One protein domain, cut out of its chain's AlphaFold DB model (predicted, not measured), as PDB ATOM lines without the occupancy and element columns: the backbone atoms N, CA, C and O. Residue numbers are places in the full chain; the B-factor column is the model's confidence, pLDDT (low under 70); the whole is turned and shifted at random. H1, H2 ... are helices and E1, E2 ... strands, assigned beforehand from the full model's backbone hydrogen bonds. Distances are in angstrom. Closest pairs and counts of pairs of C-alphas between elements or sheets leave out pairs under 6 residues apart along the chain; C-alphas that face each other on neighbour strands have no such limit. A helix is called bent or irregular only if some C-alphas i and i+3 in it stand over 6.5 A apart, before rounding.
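This is residues 11 to 105 of the 107 residues of an uncharacterized protein of Thermoprotei archaeon (UniProt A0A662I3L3). A small, twisted sheet of four strands sits at one end, and one very long helix, H1, runs out from it as a free arm, making a corner with the sheet near the helix's first residues. Residues 69 to 105, most of them in H1, stick out with nothing packed on them, and this arm makes the length of the whole. The printed part has 95 residues with four named strands and then one named helix, in the order E1, E2, E3, E4, H1; the sheet's order is E1, E2, E3, E4, antiparallel throughout. The class is mixed, helices and strands. The whole is extended, with a radius of gyration of the C-alphas of 22.6 A and spans of 78 by 39 by 15 A.

Strands E1, residues 11 to 18, and E2, residues 22 to 32, are a hairpin, antiparallel at 164 degrees, with N 11 and O 28 within hydrogen-bond range at 2.7 A. E2 and E3, residues 37 to 47, are a hairpin at 163 degrees, with N 23 and O 46 at 2.8 A and N 38 and O 31 at 2.8 A. E3 and E4, residues 52 to 60, are a hairpin at 162 degrees, with N 45 and O 53 at 2.8 A. The four strands form a meander, each strand the antiparallel neighbour of the one before. E1 and E4 are the edge strands and are apart. E4 bends by 62 degrees at residue 55. Helix H1, residues 62 to 103, is on the sheet but only grazes it, with its residues 62 to 68. The closest C-alphas of E3 and H1 are those of Met 38 and Leu 62, 6.1 A apart. In H1 every O i to N i+4 pair is within hydrogen-bond range.

E1 begins at C-alpha 11, (91.147, 127.934, 82.663), and is 20.8 A long from first to last C-alpha. E2 measures 30.0 A, E3 30.4 A and E4 22.8 A. H1 begins at C-alpha 62, (92.657, 141.162, 77.238), and ends at C-alpha 103, (34.858, 133.041, 97.010), 61.6 A away; it is not bent.

The two C-alphas farthest apart are those of Lys 34 and His 105, at 79.3 A. Without residues 69 to 105, which stand free, the body of 58 residues spans 41 by 23 by 15 A. The printed part has no cut, and the four links between elements are tight. The mean pLDDT of the printed part is 84.3, and residues 11 and 105 are under 70.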
ATOM      1  N   ILE A  11      92.361 128.045  81.868       68.69
ATOM      2  CA  ILE A  11      91.147 127.934  82.663       68.69
ATOM      3  C   ILE A  11      90.169 127.058  81.884       68.69
ATOM      4  O   ILE A  11      89.595 127.474  80.875       68.69
ATOM      5  N   GLU A  12      89.963 125.838  82.365       71.19
ATOM      6  CA  GLU A  12      88.833 124.999  81.968       71.19
ATOM      7  C   GLU A  12      87.598 125.447  82.750       71.19
ATOM      8  O   GLU A  12      87.629 125.502  83.980       71.19
ATOM      9  N   TRP A  13      86.507 125.783  82.060       71.88
ATOM     10  CA  TRP A  13      85.322 126.323  82.739       71.88
ATOM     11  C   TRP A  13      84.016 125.618  82.381       71.88
ATOM     12  O   TRP A  13      83.062 125.708  83.146       71.88
ATOM     13  N   THR A  14      83.956 124.825  81.307       75.00
ATOM     14  CA  THR A  14      82.836 123.890  81.127       75.00
ATOM     15  C   THR A  14      83.273 122.558  80.537       75.00
ATOM     16  O   THR A  14      84.137 122.489  79.660       75.00
ATOM     17  N   VAL A  15      82.675 121.486  81.058       81.62
ATOM     18  CA  VAL A  15      82.922 120.102  80.656       81.62
ATOM     19  C   VAL A  15      81.575 119.409  80.484       81.62
ATOM     20  O   VAL A  15      80.811 119.274  81.444       81.62
ATOM     21  N   LYS A  16      81.290 118.942  79.267       85.56
ATOM     22  CA  LYS A  16      80.094 118.160  78.933       85.56
ATOM     23  C   LYS A  16      80.502 116.756  78.512       85.56
ATOM     24  O   LYS A  16      81.200 116.572  77.516       85.56
ATOM     25  N   ILE A  17      80.054 115.759  79.267       85.12
ATOM     26  CA  ILE A  17      80.294 114.348  78.954       85.12
ATOM     27  C   ILE A  17      79.260 113.897  77.922       85.12
ATOM     28  O   ILE A  17      78.062 114.094  78.117       85.12
ATOM     29  N   LEU A  18      79.726 113.277  76.840       85.88
ATOM     30  CA  LEU A  18      78.884 112.648  75.829       85.88
ATOM     31  C   LEU A  18      78.983 111.123  75.978       85.88
ATOM     32  O   LEU A  18      80.049 110.550  75.707       85.88
ATOM     33  N   PRO A  19      77.901 110.444  76.409       85.50
ATOM     34  CA  PRO A  19      77.889 108.994  76.548       85.50
ATOM     35  C   PRO A  19      78.373 108.320  75.263       85.50
ATOM     36  O   PRO A  19      77.937 108.650  74.166       85.50
ATOM     37  N   ASN A  20      79.315 107.387  75.398       84.94
ATOM     38  CA  ASN A  20      79.877 106.593  74.292       84.94
ATOM     39  C   ASN A  20      80.637 107.348  73.192       84.94
ATOM     40  O   ASN A  20      81.237 106.693  72.346       84.94
ATOM     41  N   GLN A  21      80.734 108.675  73.263       86.06
ATOM     42  CA  GLN A  21      81.441 109.482  72.267       86.06
ATOM     43  C   GLN A  21      82.728 110.090  72.832       86.06
ATOM     44  O   GLN A  21      83.798 109.921  72.244       86.06
ATOM     45  N   GLY A  22      82.661 110.749  73.990       89.88
ATOM     46  CA  GLY A  22      83.793 111.509  74.512       89.88
ATOM     47  C   GLY A  22      83.383 112.629  75.459       89.88
ATOM     48  O   GLY A  22      82.379 112.528  76.164       89.88
ATOM     49  N   VAL A  23      84.162 113.704  75.479       90.50
ATOM     50  CA  VAL A  23      83.941 114.880  76.324       90.50
ATOM     51  C   VAL A  23      84.149 116.141  75.496       90.50
ATOM     52  O   VAL A  23      85.118 116.239  74.750       90.50
ATOM     53  N   ILE A  24      83.253 117.114  75.628       88.81
ATOM     54  CA  ILE A  24      83.458 118.474  75.127       88.81
ATOM     55  C   ILE A  24      83.988 119.324  76.280       88.81
ATOM     56  O   ILE A  24      83.396 119.339  77.361       88.81
ATOM     57  N   ILE A  25      85.088 120.030  76.040       87.81
ATOM     58  CA  ILE A  25      85.753 120.908  77.002       87.81
ATOM     59  C   ILE A  25      85.836 122.303  76.396       87.81
ATOM     60  O   ILE A  25      86.398 122.467  75.311       87.81
ATOM     61  N   ALA A  26      85.318 123.308  77.101       86.50
ATOM     62  CA  ALA A  26      85.621 124.699  76.794       86.50
ATOM     63  C   ALA A  26      86.721 125.204  77.732       86.50
ATOM     64  O   ALA A  26      86.629 125.083  78.960       86.50
ATOM     65  N   ARG A  27      87.757 125.783  77.131       87.19
ATOM     66  CA  ARG A  27      88.945 126.288  77.819       87.19
ATOM     67  C   ARG A  27      89.292 127.684  77.329       87.19
ATOM     68  O   ARG A  27      89.081 128.001  76.160       87.19
ATOM     69  N   ALA A  28      89.821 128.503  78.222       85.62
ATOM     70  CA  ALA A  28      90.397 129.800  77.911       85.62
ATOM     71  C   ALA A  28      91.844 129.815  78.405       85.62
ATOM     72  O   ALA A  28      92.084 129.524  79.572       85.62
ATOM     73  N   SER A  29      92.808 130.140  77.551       86.25
ATOM     74  CA  SER A  29      94.219 130.207  77.935       86.25
ATOM     75  C   SER A  29      94.835 131.563  77.629       86.25
ATOM     76  O   SER A  29      94.481 132.216  76.648       86.25
ATOM     77  N   LEU A  30      95.765 131.988  78.485       85.38
ATOM     78  CA  LEU A  30      96.591 133.165  78.243       85.38
ATOM     79  C   LEU A  30      97.810 132.746  77.419       85.38
ATOM     80  O   LEU A  30      98.663 131.991  77.889       85.38
ATOM     81  N   VAL A  31      97.903 133.258  76.198       85.12
ATOM     82  CA  VAL A  31      98.995 132.981  75.265       85.12
ATOM     83  C   VAL A  31      99.779 134.263  75.021       85.12
ATOM     84  O   VAL A  31      99.222 135.294  74.653       85.12
ATOM     85  N   HIS A  32     101.095 134.204  75.210       78.44
ATOM     86  CA  HIS A  32     101.985 135.305  74.861       78.44
ATOM     87  C   HIS A  32     102.398 135.160  73.397       78.44
ATOM     88  O   HIS A  32     103.136 134.240  73.048       78.44
ATOM     89  N   VAL A  33     101.914 136.056  72.535       80.88
ATOM     90  CA  VAL A  33     102.441 136.197  71.171       80.88
ATOM     91  C   VAL A  33     103.520 137.281  71.148       80.88
ATOM     92  O   VAL A  33     103.634 138.064  72.088       80.88
ATOM     93  N   LYS A  34     104.314 137.348  70.070       79.06
ATOM     94  CA  LYS A  34     105.467 138.268  69.953       79.06
ATOM     95  C   LYS A  34     105.142 139.742  70.241       79.06
ATOM     96  O   LYS A  34     106.044 140.494  70.579       79.06
ATOM     97  N   THR A  35     103.888 140.156  70.069       79.44
ATOM     98  CA  THR A  35     103.460 141.556  70.167       79.44
ATOM     99  C   THR A  35     102.771 141.899  71.489       79.44
ATOM    100  O   THR A  35     102.971 142.997  71.996       79.44
ATOM    101  N   LYS A  36     101.950 141.001  72.051       82.19
ATOM    102  CA  LYS A  36     101.181 141.227  73.288       82.19
ATOM    103  C   LYS A  36     100.591 139.921  73.841       82.19
ATOM    104  O   LYS A  36     100.438 138.962  73.085       82.19
ATOM    105  N   PRO A  37     100.218 139.856  75.128       83.12
ATOM    106  CA  PRO A  37      99.397 138.761  75.635       83.12
ATOM    107  C   PRO A  37      98.012 138.748  74.967       83.12
ATOM    108  O   PRO A  37      97.390 139.795  74.769       83.12
ATOM    109  N   MET A  38      97.522 137.553  74.647       88.06
ATOM    110  CA  MET A  38      96.196 137.303  74.083       88.06
ATOM    111  C   MET A  38      95.492 136.185  74.845       88.06
ATOM    112  O   MET A  38      96.136 135.296  75.402       88.06
ATOM    113  N   ILE A  39      94.164 136.224  74.860       88.94
ATOM    114  CA  ILE A  39      93.339 135.143  75.396       88.94
ATOM    115  C   ILE A  39      92.843 134.298  74.235       88.94
ATOM    116  O   ILE A  39      92.283 134.830  73.279       88.94
ATOM    117  N   VAL A  40      93.014 132.986  74.334       90.00
ATOM    118  CA  VAL A  40      92.510 132.035  73.345       90.00
ATOM    119  C   VAL A  40      91.406 131.212  73.977       90.00
ATOM    120  O   VAL A  40      91.656 130.468  74.927       90.00
ATOM    121  N   ARG A  41      90.185 131.320  73.453       89.62
ATOM    122  CA  ARG A  41      89.094 130.408  73.807       89.62
ATOM    123  C   ARG A  41      89.050 129.270  72.814       89.62
ATOM    124  O   ARG A  41      89.024 129.500  71.612       89.62
ATOM    125  N   LYS A  42      89.003 128.042  73.321       92.06
ATOM    126  CA  LYS A  42      88.853 126.839  72.503       92.06
ATOM    127  C   LYS A  42      87.720 125.980  73.029       92.06
ATOM    128  O   LYS A  42      87.609 125.773  74.237       92.06
ATOM    129  N   ILE A  43      86.944 125.416  72.113       91.19
ATOM    130  CA  ILE A  43      86.068 124.280  72.399       91.19
ATOM    131  C   ILE A  43      86.717 123.059  71.766       91.19
ATOM    132  O   ILE A  43      86.930 123.011  70.555       91.19
ATOM    133  N   VAL A  44      87.059 122.079  72.592       91.56
ATOM    134  CA  VAL A  44      87.745 120.858  72.173       91.56
ATOM    135  C   VAL A  44      86.857 119.664  72.472       91.56
ATOM    136  O   VAL A  44      86.381 119.495  73.591       91.56
ATOM    137  N   PHE A  45      86.657 118.814  71.475       92.69
ATOM    138  CA  PHE A  45      86.096 117.487  71.660       92.69
ATOM    139  C   PHE A  45      87.227 116.478  71.851       92.69
ATOM    140  O   PHE A  45      88.102 116.352  70.995       92.69
ATOM    141  N   LEU A  46      87.200 115.756  72.967       91.62
ATOM    142  CA  LEU A  46      88.074 114.628  73.266       91.62
ATOM    143  C   LEU A  46      87.278 113.333  73.099       91.62
ATOM    144  O   LEU A  46      86.396 113.040  73.905       91.62
ATOM    145  N   ALA A  47      87.575 112.552  72.066       91.31
ATOM    146  CA  ALA A  47      86.924 111.269  71.837       91.31
ATOM    147  C   ALA A  47      87.390 110.216  72.857       91.31
ATOM    148  O   ALA A  47      88.540 110.225  73.297       91.31
ATOM    149  N   LYS A  48      86.539 109.225  73.162       84.75
ATOM    150  CA  LYS A  48      86.889 108.101  74.061       84.75
ATOM    151  C   LYS A  48      88.166 107.348  73.652       84.75
ATOM    152  O   LYS A  48      88.831 106.783  74.510       84.75
ATOM    153  N   ARG A  49      88.506 107.328  72.357       84.62
ATOM    154  CA  ARG A  49      89.695 106.644  71.808       84.62
ATOM    155  C   ARG A  49      90.963 107.514  71.799       84.62
ATOM    156  O   ARG A  49      91.928 107.164  71.133       84.62
ATOM    157  N   GLY A  50      90.957 108.650  72.501       82.00
ATOM    158  CA  GLY A  50      92.129 109.514  72.676       82.00
ATOM    159  C   GLY A  50      92.370 110.530  71.554       82.00
ATOM    160  O   GLY A  50      93.264 111.361  71.684       82.00
ATOM    161  N   SER A  51      91.578 110.521  70.477       90.31
ATOM    162  CA  SER A  51      91.639 111.586  69.470       90.31
ATOM    163  C   SER A  51      91.021 112.881  70.002       90.31
ATOM    164  O   SER A  51      90.054 112.861  70.764       90.31
ATOM    165  N   SER A  52      91.575 114.023  69.594       90.81
ATOM    166  CA  SER A  52      91.049 115.346  69.935       90.81
ATOM    167  C   SER A  52      90.747 116.149  68.672       90.81
ATOM    168  O   SER A  52      91.443 116.024  67.666       90.81
ATOM    169  N   LYS A  53      89.686 116.957  68.715       92.94
ATOM    170  CA  LYS A  53      89.306 117.875  67.638       92.94
ATOM    171  C   LYS A  53      88.939 119.229  68.227       92.94
ATOM    172  O   LYS A  53      88.034 119.316  69.057       92.94
ATOM    173  N   THR A  54      89.599 120.287  67.768       92.56
ATOM    174  CA  THR A  54      89.153 121.658  68.030       92.56
ATOM    175  C   THR A  54      87.893 121.915  67.211       92.56
ATOM    176  O   THR A  54      87.909 121.815  65.986       92.56
ATOM    177  N   LEU A  55      86.786 122.179  67.896       92.00
ATOM    178  CA  LEU A  55      85.508 122.539  67.282       92.00
ATOM    179  C   LEU A  55      85.409 124.044  67.045       92.00
ATOM    180  O   LEU A  55      84.740 124.473  66.114       92.00
ATOM    181  N   PHE A  56      86.069 124.826  67.896       92.62
ATOM    182  CA  PHE A  56      86.035 126.279  67.870       92.62
ATOM    183  C   PHE A  56      87.316 126.841  68.475       92.62
ATOM    184  O   PHE A  56      87.821 126.291  69.459       92.62
ATOM    185  N   GLU A  57      87.820 127.929  67.903       92.50
ATOM    186  CA  GLU A  57      88.972 128.662  68.410       92.50
ATOM    187  C   GLU A  57      88.847 130.144  68.060       92.50
ATOM    188  O   GLU A  57      88.774 130.499  66.888       92.50
ATOM    189  N   GLU A  58      88.865 130.999  69.080       91.69
ATOM    190  CA  GLU A  58      88.860 132.451  68.925       91.69
ATOM    191  C   GLU A  58      89.931 133.099  69.796       91.69
ATOM    192  O   GLU A  58      90.288 132.603  70.870       91.69
ATOM    193  N   TRP A  59      90.448 134.219  69.300       92.88
ATOM    194  CA  TRP A  59      91.557 134.956  69.882       92.88
ATOM    195  C   TRP A  59      91.105 136.367  70.223       92.88
ATOM    196  O   TRP A  59      90.577 137.078  69.373       92.88
ATOM    197  N   TYR A  60      91.376 136.791  71.451       89.88
ATOM    198  CA  TYR A  60      90.973 138.097  71.953       89.88
ATOM    199  C   TYR A  60      92.152 138.837  72.560       89.88
ATOM    200  O   TYR A  60      93.086 138.248  73.118       89.88
ATOM    201  N   THR A  61      92.080 140.162  72.509       89.75
ATOM    202  CA  THR A  61      92.867 140.979  73.426       89.75
ATOM    203  C   THR A  61      92.316 140.830  74.846       89.75
ATOM    204  O   THR A  61      91.176 140.412  75.052       89.75
ATOM    205  N   LEU A  62      93.119 141.187  75.849       83.25
ATOM    206  CA  LEU A  62      92.657 141.162  77.238       83.25
ATOM    207  C   LEU A  62      91.458 142.101  77.470       83.25
ATOM    208  O   LEU A  62      90.597 141.801  78.293       83.25
ATOM    209  N   GLU A  63      91.403 143.233  76.766       85.56
ATOM    210  CA  GLU A  63      90.329 144.217  76.914       85.56
ATOM    211  C   GLU A  63      89.001 143.695  76.356       85.56
ATOM    212  O   GLU A  63      87.986 143.729  77.052       85.56
ATOM    213  N   ASP A  64      89.018 143.139  75.144       87.81
ATOM    214  CA  ASP A  64      87.822 142.563  74.518       87.81
ATOM    215  C   ASP A  64      87.303 141.376  75.328       87.81
ATOM    216  O   ASP A  64      86.103 141.244  75.569       87.81
ATOM    217  N   PHE A  65      88.221 140.556  75.847       86.12
ATOM    218  CA  PHE A  65      87.859 139.414  76.672       86.12
ATOM    219  C   PHE A  65      87.130 139.825  77.959       86.12
ATOM    220  O   PHE A  65      86.174 139.164  78.364       86.12
ATOM    221  N   LYS A  66      87.519 140.942  78.590       82.44
ATOM    222  CA  LYS A  66      86.810 141.469  79.769       82.44
ATOM    223  C   LYS A  66      85.375 141.881  79.443       82.44
ATOM    224  O   LYS A  66      84.488 141.619  80.251       82.44
ATOM    225  N   LYS A  67      85.145 142.489  78.274       83.56
ATOM    226  CA  LYS A  67      83.800 142.883  77.818       83.56
ATOM    227  C   LYS A  67      82.916 141.651  77.617       83.56
ATOM    228  O   LYS A  67      81.797 141.629  78.119       83.56
ATOM    229  N   ILE A  68      83.452 140.604  76.984       84.94
ATOM    230  CA  ILE A  68      82.747 139.329  76.780       84.94
ATOM    231  C   ILE A  68      82.381 138.686  78.120       84.94
ATOM    232  O   ILE A  68      81.218 138.375  78.345       84.94
ATOM    233  N   VAL A  69      83.341 138.546  79.039       82.06
ATOM    234  CA  VAL A  69      83.080 137.946  80.361       82.06
ATOM    235  C   VAL A  69      82.047 138.755  81.151       82.06
ATOM    236  O   VAL A  69      81.227 138.177  81.857       82.06
ATOM    237  N   SER A  70      82.067 140.086  81.044       76.00
ATOM    238  CA  SER A  70      81.058 140.933  81.684       76.00
ATOM    239  C   SER A  70      79.665 140.708  81.097       76.00
ATOM    240  O   SER A  70      78.705 140.618  81.855       76.00
ATOM    241  N   ALA A  71      79.554 140.597  79.772       77.50
ATOM    242  CA  ALA A  71      78.287 140.320  79.101       77.50
ATOM    243  C   ALA A  71      77.755 138.918  79.442       77.50
ATOM    244  O   ALA A  71      76.570 138.764  79.704       77.50
ATOM    245  N   GLU A  72      78.627 137.908  79.508       78.75
ATOM    246  CA  GLU A  72      78.254 136.544  79.906       78.75
ATOM    247  C   GLU A  72      77.751 136.473  81.350       78.75
ATOM    248  O   GLU A  72      76.790 135.763  81.625       78.75
ATOM    249  N   LYS A  73      78.373 137.218  82.273       78.19
ATOM    250  CA  LYS A  73      77.890 137.314  83.657       78.19
ATOM    251  C   LYS A  73      76.519 137.970  83.733       78.19
ATOM    252  O   LYS A  73      75.640 137.421  84.380       78.19
ATOM    253  N   ALA A  74      76.337 139.091  83.036       77.06
ATOM    254  CA  ALA A  74      75.044 139.762  82.976       77.06
ATOM    255  C   ALA A  74      73.961 138.840  82.390       77.06
ATOM    256  O   ALA A  74      72.850 138.802  82.902       77.06
ATOM    257  N   LEU A  75      74.295 138.051  81.364       76.31
ATOM    258  CA  LEU A  75      73.371 137.072  80.791       76.31
ATOM    259  C   LEU A  75      73.010 135.965  81.791       76.31
ATOM    260  O   LEU A  75      71.836 135.643  81.921       76.31
ATOM    261  N   ALA A  76      73.987 135.418  82.519       75.62
ATOM    262  CA  ALA A  76      73.732 134.402  83.542       75.62
ATOM    263  C   ALA A  76      72.849 134.940  84.683       75.62
ATOM    264  O   ALA A  76      71.917 134.265  85.108       75.62
ATOM    265  N   GLU A  77      73.094 136.173  85.135       77.38
ATOM    266  CA  GLU A  77      72.244 136.850  86.125       77.38
ATOM    267  C   GLU A  77      70.814 137.050  85.593       77.38
ATOM    268  O   GLU A  77      69.846 136.860  86.326       77.38
ATOM    269  N   MET A  78      70.655 137.388  84.308       77.12
ATOM    270  CA  MET A  78      69.336 137.499  83.676       77.12
ATOM    271  C   MET A  78      68.616 136.150  83.561       77.12
ATOM    272  O   MET A  78      67.403 136.113  83.754       77.12
ATOM    273  N   GLU A  79      69.326 135.058  83.263       76.75
ATOM    274  CA  GLU A  79      68.749 133.706  83.248       76.75
ATOM    275  C   GLU A  79      68.264 133.296  84.645       76.75
ATOM    276  O   GLU A  79      67.118 132.875  84.785       76.75
ATOM    277  N   GLU A  80      69.068 133.518  85.690       76.44
ATOM    278  CA  GLU A  80      68.660 133.247  87.078       76.44
ATOM    279  C   GLU A  80      67.424 134.067  87.482       76.44
ATOM    280  O   GLU A  80      66.492 133.541  88.091       76.44
ATOM    281  N   LEU A  81      67.372 135.351  87.111       79.50
ATOM    282  CA  LEU A  81      66.200 136.197  87.359       79.50
ATOM    283  C   LEU A  81      64.966 135.741  86.568       79.50
ATOM    284  O   LEU A  81      63.847 135.858  87.067       79.50
ATOM    285  N   SER A  82      65.155 135.226  85.352       79.56
ATOM    286  CA  SER A  82      64.073 134.667  84.540       79.56
ATOM    287  C   SER A  82      63.491 133.409  85.179       79.56
ATOM    288  O   SER A  82      62.270 133.279  85.244       79.56
ATOM    289  N   ASP A  83      64.334 132.511  85.686       78.75
ATOM    290  CA  ASP A  83      63.883 131.305  86.386       78.75
ATOM    291  C   ASP A  83      63.067 131.670  87.640       78.75
ATOM    292  O   ASP A  83      61.974 131.142  87.851       78.75
ATOM    293  N   ILE A  84      63.528 132.662  88.411       76.31
ATOM    294  CA  ILE A  84      62.791 133.201  89.569       76.31
ATOM    295  C   ILE A  84      61.437 133.791  89.147       76.31
ATOM    296  O   ILE A  84      60.439 133.629  89.854       76.31
ATOM    297  N   ALA A  85      61.374 134.484  88.006       74.06
ATOM    298  CA  ALA A  85      60.129 135.064  87.509       74.06
ATOM    299  C   ALA A  85      59.094 133.985  87.145       74.06
ATOM    300  O   ALA A  85      57.915 134.146  87.467       74.06
ATOM    301  N   VAL A  86      59.535 132.875  86.546       84.69
ATOM    302  CA  VAL A  86      58.669 131.725  86.231       84.69
ATOM    303  C   VAL A  86      58.134 131.077  87.513       84.69
ATOM    304  O   VAL A  86      56.935 130.816  87.618       84.69
ATOM    305  N   GLU A  87      58.982 130.873  88.525       82.25
ATOM    306  CA  GLU A  87      58.539 130.350  89.827       82.25
ATOM    307  C   GLU A  87      57.514 131.276  90.503       82.25
ATOM    308  O   GLU A  87      56.514 130.813  91.064       82.25
ATOM    309  N   LEU A  88      57.724 132.594  90.428       84.19
ATOM    310  CA  LEU A  88      56.797 133.578  90.986       84.19
ATOM    311  C   LEU A  88      55.439 133.543  90.274       84.19
ATOM    312  O   LEU A  88      54.403 133.622  90.938       84.19
ATOM    313  N   GLU A  89      55.426 133.390  88.951       87.44
ATOM    314  CA  GLU A  89      54.196 133.258  88.169       87.44
ATOM    315  C   GLU A  89      53.385 132.025  88.603       87.44
ATOM    316  O   GLU A  89      52.171 132.118  88.814       87.44
ATOM    317  N   GLU A  90      54.038 130.885  88.851       89.25
ATOM    318  CA  GLU A  90      53.359 129.709  89.405       89.25
ATOM    319  C   GLU A  90      52.752 129.972  90.790       89.25
ATOM    320  O   GLU A  90      51.640 129.512  91.082       89.25
ATOM    321  N   VAL A  91      53.468 130.688  91.662       88.50
ATOM    322  CA  VAL A  91      52.971 131.052  92.997       88.50
ATOM    323  C   VAL A  91      51.752 131.966  92.884       88.50
ATOM    324  O   VAL A  91      50.744 131.723  93.553       88.50
ATOM    325  N   VAL A  92      51.796 132.971  92.006       85.69
ATOM    326  CA  VAL A  92      50.666 133.875  91.749       85.69
ATOM    327  C   VAL A  92      49.454 133.093  91.241       85.69
ATOM    328  O   VAL A  92      48.354 133.262  91.772       85.69
ATOM    329  N   ASN A  93      49.643 132.171  90.297       90.62
ATOM    330  CA  ASN A  93      48.563 131.328  89.780       90.62
ATOM    331  C   ASN A  93      47.938 130.444  90.873       90.62
ATOM    332  O   ASN A  93      46.713 130.311  90.948       90.62
ATOM    333  N   LYS A  94      48.749 129.892  91.786       91.44
ATOM    334  CA  LYS A  94      48.251 129.143  92.955       91.44
ATOM    335  C   LYS A  94      47.431 130.033  93.896       91.44
ATOM    336  O   LYS A  94      46.389 129.595  94.383       91.44
ATOM    337  N   LEU A  95      47.863 131.273  94.135       87.81
ATOM    338  CA  LEU A  95      47.133 132.234  94.974       87.81
ATOM    339  C   LEU A  95      45.791 132.644  94.353       87.81
ATOM    340  O   LEU A  95      44.792 132.713  95.070       87.81
ATOM    341  N   ILE A  96      45.743 132.852  93.034       89.12
ATOM    342  CA  ILE A  96      44.495 133.115  92.302       89.12
ATOM    343  C   ILE A  96      43.527 131.937  92.477       89.12
ATOM    344  O   ILE A  96      42.380 132.144  92.873       89.12
ATOM    345  N   ALA A  97      44.000 130.701  92.298       89.44
ATOM    346  CA  ALA A  97      43.172 129.509  92.477       89.44
ATOM    347  C   ALA A  97      42.645 129.349  93.918       89.44
ATOM    348  O   ALA A  97      41.519 128.891  94.121       89.44
ATOM    349  N   ILE A  98      43.432 129.721  94.935       89.31
ATOM    350  CA  ILE A  98      42.969 129.747  96.333       89.31
ATOM    351  C   ILE A  98      41.876 130.803  96.510       89.31
ATOM    352  O   ILE A  98      40.824 130.488  97.066       89.31
ATOM    353  N   LYS A  99      42.090 132.027  96.008       87.69
ATOM    354  CA  LYS A  99      41.098 133.108  96.073       87.69
ATOM    355  C   LYS A  99      39.764 132.672  95.465       87.69
ATOM    356  O   LYS A  99      38.727 132.850  96.093       87.69
ATOM    357  N   GLU A 100      39.782 132.062  94.283       87.88
ATOM    358  CA  GLU A 100      38.569 131.572  93.616       87.88
ATOM    359  C   GLU A 100      37.840 130.482  94.415       87.88
ATOM    360  O   GLU A 100      36.610 130.440  94.418       87.88
ATOM    361  N   LYS A 101      38.573 129.608  95.116       84.25
ATOM    362  CA  LYS A 101      37.975 128.594  96.000       84.25
ATOM    363  C   LYS A 101      37.321 129.206  97.235       84.25
ATOM    364  O   LYS A 101      36.259 128.738  97.625       84.25
ATOM    365  N   VAL A 102      37.940 130.225  97.831       83.19
ATOM    366  CA  VAL A 102      37.387 130.926  99.001       83.19
ATOM    367  C   VAL A 102      36.089 131.640  98.631       83.19
ATOM    368  O   VAL A 102      35.092 131.465  99.320       83.19
ATOM    369  N   VAL A 103      36.064 132.344  97.495       77.94
ATOM    370  CA  VAL A 103      34.858 133.041  97.010       77.94
ATOM    371  C   VAL A 103      33.686 132.073  96.794       77.94
ATOM    372  O   VAL A 103      32.555 132.409  97.112       77.94
ATOM    373  N   LYS A 104      33.945 130.843  96.331       70.38
ATOM    374  CA  LYS A 104      32.913 129.799  96.161       70.38
ATOM    375  C   LYS A 104      32.431 129.142  97.462       70.38
ATOM    376  O   LYS A 104      31.520 128.327  97.409       70.38
ATOM    377  N   HIS A 105      33.085 129.389  98.595       64.19
ATOM    378  CA  HIS A 105      32.676 128.865  99.906       64.19
ATOM    379  C   HIS A 105      31.880 129.880 100.735       64.19
ATOM    380  O   HIS A 105      31.365 129.515 101.788       64.19
TER     381      HIS A 105